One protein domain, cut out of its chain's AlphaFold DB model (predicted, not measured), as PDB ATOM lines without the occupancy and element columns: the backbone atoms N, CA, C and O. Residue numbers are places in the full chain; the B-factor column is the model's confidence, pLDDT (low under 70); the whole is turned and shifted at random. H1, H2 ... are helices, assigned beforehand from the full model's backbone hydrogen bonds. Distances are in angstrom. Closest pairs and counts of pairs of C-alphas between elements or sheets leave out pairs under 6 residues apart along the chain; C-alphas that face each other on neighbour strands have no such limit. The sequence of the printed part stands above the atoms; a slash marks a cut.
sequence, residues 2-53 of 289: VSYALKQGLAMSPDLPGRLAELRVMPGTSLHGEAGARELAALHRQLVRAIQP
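This is residues 2 to 53 of the 289 residues of an uncharacterized protein of Xanthomonas arboricola pv. arracaciae (UniProt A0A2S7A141). Picture one long helix, H3, along the longest axis, with two shorter helices, H1 and H2, in a row end to end over one side of it. It is loosely put together: few C-alphas of any two helices come near each other, and residues 24 to 29 stick out. The printed part has 52 residues with three named helices in the order H1, H2, H3 and no named strand; the class is all helix. It is elongated, spanning 33 by 19 by 14 A, yet only just compact, close to loose, with a radius of gyration of the C-alphas of 11.9 A.

Start at H3, residues 34 to 50, the longest helix. Look from there to H2, residues 15 to 25: the two are close but not clearly touching, with Leu 16 and Leu 43 their closest C-alphas at 7.5 A. They run opposite ways at a steep tilt of 46 degrees. H1, residues 2 to 7, is also close to H3 but not clearly touching it; the closest C-alphas, of Val 2 and Leu 47, are 7.5 A apart. These two run the same way at a shallow tilt of 18 degrees. H1 and H2 are close but not clearly touching, with the C-alphas of Val 2 and Pro 17 closest at 6.9 A, and run opposite ways at a steep tilt of 48 degrees. In H1, H2 and H3 every O i to N i+4 pair is within hydrogen-bond range.

Find C-alpha 34 at (137.690, 153.187, 125.993); from there H3 runs 24.4 A to C-alpha 50 at (157.909, 164.426, 118.368). H2 spans 15.9 A from C-alpha 15 to C-alpha 25, and H1 8.6 A, beginning at C-alpha 2 at (154.362, 161.032, 110.444).

The C-alphas farthest apart, of Gly 9 and Gly 33, are 34.2 A apart. The printed part has no cut, and both links are short. Mean pLDDT of the printed part is 70.1; 20 residues are under 70, among them residues 23 to 33.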
ATOM      1  N   VAL A   2     153.261 161.998 110.719       72.81
ATOM      2  CA  VAL A   2     154.362 161.032 110.444       72.81
ATOM      3  C   VAL A   2     155.111 161.355 109.140       72.81
ATOM      4  O   VAL A   2     156.327 161.486 109.142       72.81
ATOM      5  N   SER A   3     154.373 161.587 108.045       72.62
ATOM      6  CA  SER A   3     154.908 162.059 106.747       72.62
ATOM      7  C   SER A   3     155.753 163.338 106.875       72.62
ATOM      8  O   SER A   3     156.752 163.489 106.180       72.62
ATOM      9  N   TYR A   4     155.372 164.249 107.774       70.50
ATOM     10  CA  TYR A   4     156.089 165.502 108.018       70.50
ATOM     11  C   TYR A   4     157.375 165.266 108.818       70.50
ATOM     12  O   TYR A   4     158.437 165.704 108.392       70.50
ATOM     13  N   ALA A   5     157.296 164.501 109.909       71.31
ATOM     14  CA  ALA A   5     158.446 164.171 110.745       71.31
ATOM     15  C   ALA A   5     159.530 163.395 109.977       71.31
ATOM     16  O   ALA A   5     160.705 163.728 110.088       71.31
ATOM     17  N   LEU A   6     159.143 162.439 109.119       73.88
ATOM     18  CA  LEU A   6     160.081 161.723 108.242       73.88
ATOM     19  C   LEU A   6     160.750 162.647 107.214       73.88
ATOM     20  O   LEU A   6     161.944 162.522 106.969       73.88
ATOM     21  N   LYS A   7     160.004 163.591 106.623       70.62
ATOM     22  CA  LYS A   7     160.555 164.553 105.650       70.62
ATOM     23  C   LYS A   7     161.507 165.564 106.279       70.62
ATOM     24  O   LYS A   7     162.409 166.029 105.593       70.62
ATOM     25  N   GLN A   8     161.291 165.917 107.544       67.44
ATOM     26  CA  GLN A   8     162.172 166.817 108.288       67.44
ATOM     27  C   GLN A   8     163.314 166.093 109.016       67.44
ATOM     28  O   GLN A   8     164.137 166.751 109.641       67.44
ATOM     29  N   GLY A   9     163.389 164.759 108.940       68.69
ATOM     30  CA  GLY A   9     164.436 163.983 109.611       68.69
ATOM     31  C   GLY A   9     164.334 163.996 111.141       68.69
ATOM     32  O   GLY A   9     165.335 163.787 111.820       68.69
ATOM     33  N   LEU A  10     163.143 164.251 111.693       74.12
ATOM     34  CA  LEU A  10     162.929 164.266 113.140       74.12
ATOM     35  C   LEU A  10     163.018 162.844 113.704       74.12
ATOM     36  O   LEU A  10     162.407 161.910 113.175       74.12
ATOM     37  N   ALA A  11     163.757 162.688 114.806       66.81
ATOM     38  CA  ALA A  11     163.891 161.415 115.501       66.81
ATOM     39  C   ALA A  11     162.526 160.971 116.057       66.81
ATOM     40  O   ALA A  11     161.949 161.617 116.931       66.81
ATOM     41  N   MET A  12     162.007 159.856 115.546       68.00
ATOM     42  CA  MET A  12     160.774 159.231 116.022       68.00
ATOM     43  C   MET A  12     161.064 157.835 116.561       68.00
ATOM     44  O   MET A  12     161.961 157.151 116.073       68.00
ATOM     45  N   SER A  13     160.264 157.391 117.534       70.81
ATOM     46  CA  SER A  13     160.286 155.991 117.961       70.81
ATOM     47  C   SER A  13     159.968 155.084 116.757       70.81
ATOM     48  O   SER A  13     158.955 155.326 116.091       70.81
ATOM     49  N   PRO A  14     160.797 154.067 116.458       65.38
ATOM     50  CA  PRO A  14     160.663 153.231 115.260       65.38
ATOM     51  C   PRO A  14     159.345 152.438 115.209       65.38
ATOM     52  O   PRO A  14     158.888 152.091 114.124       65.38
ATOM     53  N   ASP A  15     158.689 152.235 116.355       73.69
ATOM     54  CA  ASP A  15     157.398 151.543 116.470       73.69
ATOM     55  C   ASP A  15     156.188 152.402 116.062       73.69
ATOM     56  O   ASP A  15     155.112 151.876 115.765       73.69
ATOM     57  N   LEU A  16     156.326 153.733 116.048       70.44
ATOM     58  CA  LEU A  16     155.202 154.650 115.816       70.44
ATOM     59  C   LEU A  16     154.573 154.514 114.418       70.44
ATOM     60  O   LEU A  16     153.343 154.434 114.336       70.44
ATOM     61  N   PRO A  17     155.344 154.487 113.311       67.69
ATOM     62  CA  PRO A  17     154.776 154.347 111.972       67.69
ATOM     63  C   PRO A  17     154.086 152.992 111.768       67.69
ATOM     64  O   PRO A  17     153.047 152.944 111.111       67.69
ATOM     65  N   GLY A  18     154.641 151.923 112.355       68.62
ATOM     66  CA  GLY A  18     154.106 150.561 112.273       68.62
ATOM     67  C   GLY A  18     152.756 150.424 112.973       68.62
ATOM     68  O   GLY A  18     151.768 150.069 112.334       68.62
ATOM     69  N   ARG A  19     152.667 150.840 114.244       69.12
ATOM     70  CA  ARG A  19     151.410 150.798 115.017       69.12
ATOM     71  C   ARG A  19     150.295 151.641 114.394       69.12
ATOM     72  O   ARG A  19     149.131 151.250 114.398       69.12
ATOM     73  N   LEU A  20     150.632 152.798 113.819       70.38
ATOM     74  CA  LEU A  20     149.660 153.638 113.106       70.38
ATOM     75  C   LEU A  20     149.184 153.016 111.788       70.38
ATOM     76  O   LEU A  20     148.033 153.227 111.406       70.38
ATOM     77  N   ALA A  21     150.046 152.277 111.084       70.50
ATOM     78  CA  ALA A  21     149.657 151.556 109.877       70.50
ATOM     79  C   ALA A  21     148.680 150.416 110.205       70.50
ATOM     80  O   ALA A  21     147.660 150.288 109.531       70.50
ATOM     81  N   GLU A  22     148.928 149.671 111.283       70.44
ATOM     82  CA  GLU A  22     148.033 148.611 111.770       70.44
ATOM     83  C   GLU A  22     146.647 149.157 112.154       70.44
ATOM     84  O   GLU A  22     145.624 148.670 111.666       70.44
ATOM     85  N   LEU A  23     146.600 150.249 112.928       68.62
ATOM     86  CA  LEU A  23     145.355 150.940 113.303       68.62
ATOM     87  C   LEU A  23     144.585 151.521 112.103       68.62
ATOM     88  O   LEU A  23     143.363 151.648 112.155       68.62
ATOM     89  N   ARG A  24     145.274 151.877 111.011       69.00
ATOM     90  CA  ARG A  24     144.641 152.391 109.783       69.00
ATOM     91  C   ARG A  24     144.018 151.280 108.933       69.00
ATOM     92  O   ARG A  24     143.036 151.539 108.242       69.00
ATOM     93  N   VAL A  25     144.596 150.078 108.958       66.25
ATOM     94  CA  VAL A  25     144.151 148.920 108.162       66.25
ATOM     95  C   VAL A  25     143.004 148.163 108.844       66.25
ATOM     96  O   VAL A  25     142.172 147.585 108.148       66.25
ATOM     97  N   MET A  26     142.882 148.231 110.177       59.31
ATOM     98  CA  MET A  26     141.785 147.608 110.937       59.31
ATOM     99  C   MET A  26     140.970 148.632 111.757       59.31
ATOM    100  O   MET A  26     141.065 148.656 112.983       59.31
ATOM    101  N   PRO A  27     140.102 149.452 111.126       55.12
ATOM    102  CA  PRO A  27     139.332 150.482 111.833       55.12
ATOM    103  C   PRO A  27     138.265 149.915 112.790       55.12
ATOM    104  O   PRO A  27     137.759 150.629 113.652       55.12
ATOM    105  N   GLY A  28     137.869 148.651 112.608       53.41
ATOM    106  CA  GLY A  28     136.695 148.067 113.263       53.41
ATOM    107  C   GLY A  28     136.964 147.365 114.594       53.41
ATOM    108  O   GLY A  28     136.123 147.432 115.483       53.41
ATOM    109  N   THR A  29     138.119 146.715 114.760       52.19
ATOM    110  CA  THR A  29     138.293 145.683 115.804       52.19
ATOM    111  C   THR A  29     138.932 146.194 117.100       52.19
ATOM    112  O   THR A  29     138.722 145.598 118.149       52.19
ATOM    113  N   SER A  30     139.679 147.303 117.057       52.56
ATOM    114  CA  SER A  30     140.429 147.852 118.205       52.56
ATOM    115  C   SER A  30     139.958 149.236 118.677       52.56
ATOM    116  O   SER A  30     140.331 149.668 119.763       52.56
ATOM    117  N   LEU A  31     139.117 149.934 117.902       55.25
ATOM    118  CA  LEU A  31     138.683 151.313 118.195       55.25
ATOM    119  C   LEU A  31     137.322 151.419 118.909       55.25
ATOM    120  O   LEU A  31     136.987 152.485 119.422       55.25
ATOM    121  N   HIS A  32     136.547 150.333 118.983       55.75
ATOM    122  CA  HIS A  32     135.254 150.309 119.676       55.75
ATOM    123  C   HIS A  32     135.453 149.999 121.168       55.75
ATOM    124  O   HIS A  32     135.254 148.876 121.620       55.75
ATOM    125  N   GLY A  33     135.889 150.999 121.938       64.88
ATOM    126  CA  GLY A  33     136.017 150.906 123.394       64.88
ATOM    127  C   GLY A  33     136.954 151.957 123.985       64.88
ATOM    128  O   GLY A  33     137.806 152.515 123.292       64.88
ATOM    129  N   GLU A  34     136.836 152.214 125.292       70.00
ATOM    130  CA  GLU A  34     137.690 153.187 125.993       70.00
ATOM    131  C   GLU A  34     139.192 152.892 125.841       70.00
ATOM    132  O   GLU A  34     140.006 153.815 125.827       70.00
ATOM    133  N   ALA A  35     139.571 151.619 125.697       71.38
ATOM    134  CA  ALA A  35     140.959 151.198 125.513       71.38
ATOM    135  C   ALA A  35     141.558 151.697 124.184       71.38
ATOM    136  O   ALA A  35     142.639 152.288 124.192       71.38
ATOM    137  N   GLY A  36     140.831 151.557 123.070       71.50
ATOM    138  CA  GLY A  36     141.266 152.051 121.759       71.50
ATOM    139  C   GLY A  36     141.355 153.576 121.704       71.50
ATOM    140  O   GLY A  36     142.304 154.135 121.152       71.50
ATOM    141  N   ALA A  37     140.418 154.270 122.360       73.00
ATOM    142  CA  ALA A  37     140.462 155.726 122.490       73.00
ATOM    143  C   ALA A  37     141.693 156.201 123.288       73.00
ATOM    144  O   ALA A  37     142.346 157.175 122.903       73.00
ATOM    145  N   ARG A  38     142.050 155.501 124.374       77.12
ATOM    146  CA  ARG A  38     143.252 155.804 125.171       77.12
ATOM    147  C   ARG A  38     144.542 155.539 124.396       77.12
ATOM    148  O   ARG A  38     145.459 156.354 124.487       77.12
ATOM    149  N   GLU A  39     144.611 154.450 123.631       77.94
ATOM    150  CA  GLU A  39     145.774 154.128 122.798       77.94
ATOM    151  C   GLU A  39     145.982 155.177 121.698       77.94
ATOM    152  O   GLU A  39     147.077 155.728 121.560       77.94
ATOM    153  N   LEU A  40     144.912 155.569 121.002       78.62
ATOM    154  CA  LEU A  40     144.969 156.639 120.008       78.62
ATOM    155  C   LEU A  40     145.395 157.978 120.633       78.62
ATOM    156  O   LEU A  40     146.224 158.693 120.069       78.62
ATOM    157  N   ALA A  41     144.886 158.309 121.823       79.38
ATOM    158  CA  ALA A  41     145.276 159.518 122.546       79.38
ATOM    159  C   ALA A  41     146.742 159.483 123.022       79.38
ATOM    160  O   ALA A  41     147.396 160.527 123.112       79.38
ATOM    161  N   ALA A  42     147.281 158.304 123.346       81.44
ATOM    162  CA  ALA A  42     148.689 158.126 123.696       81.44
ATOM    163  C   ALA A  42     149.597 158.312 122.471       81.44
ATOM    164  O   ALA A  42     150.544 159.099 122.531       81.44
ATOM    165  N   LEU A  43     149.253 157.680 121.345       80.25
ATOM    166  CA  LEU A  43     149.961 157.831 120.070       80.25
ATOM    167  C   LEU A  43     149.914 159.279 119.569       80.25
ATOM    168  O   LEU A  43     150.935 159.827 119.155       80.25
ATOM    169  N   HIS A  44     148.758 159.941 119.674       80.00
ATOM    170  CA  HIS A  44     148.619 161.354 119.328       80.00
ATOM    171  C   HIS A  44     149.527 162.240 120.189       80.00
ATOM    172  O   HIS A  44     150.243 163.081 119.654       80.00
ATOM    173  N   ARG A  45     149.572 162.024 121.512       80.19
ATOM    174  CA  ARG A  45     150.470 162.773 122.411       80.19
ATOM    175  C   ARG A  45     151.947 162.544 122.092       80.19
ATOM    176  O   ARG A  45     152.716 163.501 122.118       80.19
ATOM    177  N   GLN A  46     152.343 161.311 121.780       79.88
ATOM    178  CA  GLN A  46     153.718 161.004 121.373       79.88
ATOM    179  C   GLN A  46     154.083 161.696 120.056       79.88
ATOM    180  O   GLN A  46     155.140 162.313 119.968       79.88
ATOM    181  N   LEU A  47     153.184 161.675 119.070       77.06
ATOM    182  CA  LEU A  47     153.368 162.382 117.804       77.06
ATOM    183  C   LEU A  47     153.467 163.895 117.991       77.06
ATOM    184  O   LEU A  47     154.342 164.508 117.397       77.06
ATOM    185  N   VAL A  48     152.597 164.493 118.812       78.06
ATOM    186  CA  VAL A  48     152.631 165.934 119.110       78.06
ATOM    187  C   VAL A  48     153.954 166.328 119.764       78.06
ATOM    188  O   VAL A  48     154.521 167.349 119.394       78.06
ATOM    189  N   ARG A  49     154.480 165.510 120.687       78.06
ATOM    190  CA  ARG A  49     155.802 165.741 121.292       78.06
ATOM    191  C   ARG A  49     156.935 165.630 120.273       78.06
ATOM    192  O   ARG A  49     157.843 166.448 120.307       78.06
ATOM    193  N   ALA A  50     156.869 164.655 119.369       76.31
ATOM    194  CA  ALA A  50     157.909 164.426 118.368       76.31
ATOM    195  C   ALA A  50     157.994 165.532 117.303       76.31
ATOM    196  O   ALA A  50     159.049 165.707 116.704       76.31
ATOM    197  N   ILE A  51     156.902 166.264 117.053       72.69
ATOM    198  CA  ILE A  51     156.870 167.336 116.048       72.69
ATOM    199  C   ILE A  51     157.086 168.740 116.623       72.69
ATOM    200  O   ILE A  51     157.034 169.691 115.852       72.69
ATOM    201  N   GLN A  52     157.305 168.910 117.934       70.44
ATOM    202  CA  GLN A  52     157.537 170.250 118.491       70.44
ATOM    203  C   GLN A  52     158.777 170.906 117.858       70.44
ATOM    204  O   GLN A  52     159.787 170.226 117.677       70.44
ATOM    205  N   PRO A  53     158.727 172.213 117.524       64.31
ATOM    206  CA  PRO A  53     157.698 173.208 117.872       64.31
ATOM    207  C   PRO A  53     156.455 173.242 116.956       64.31
ATOM    208  O   PRO A  53     155.512 173.974 117.250       64.31
TER     209      PRO A  53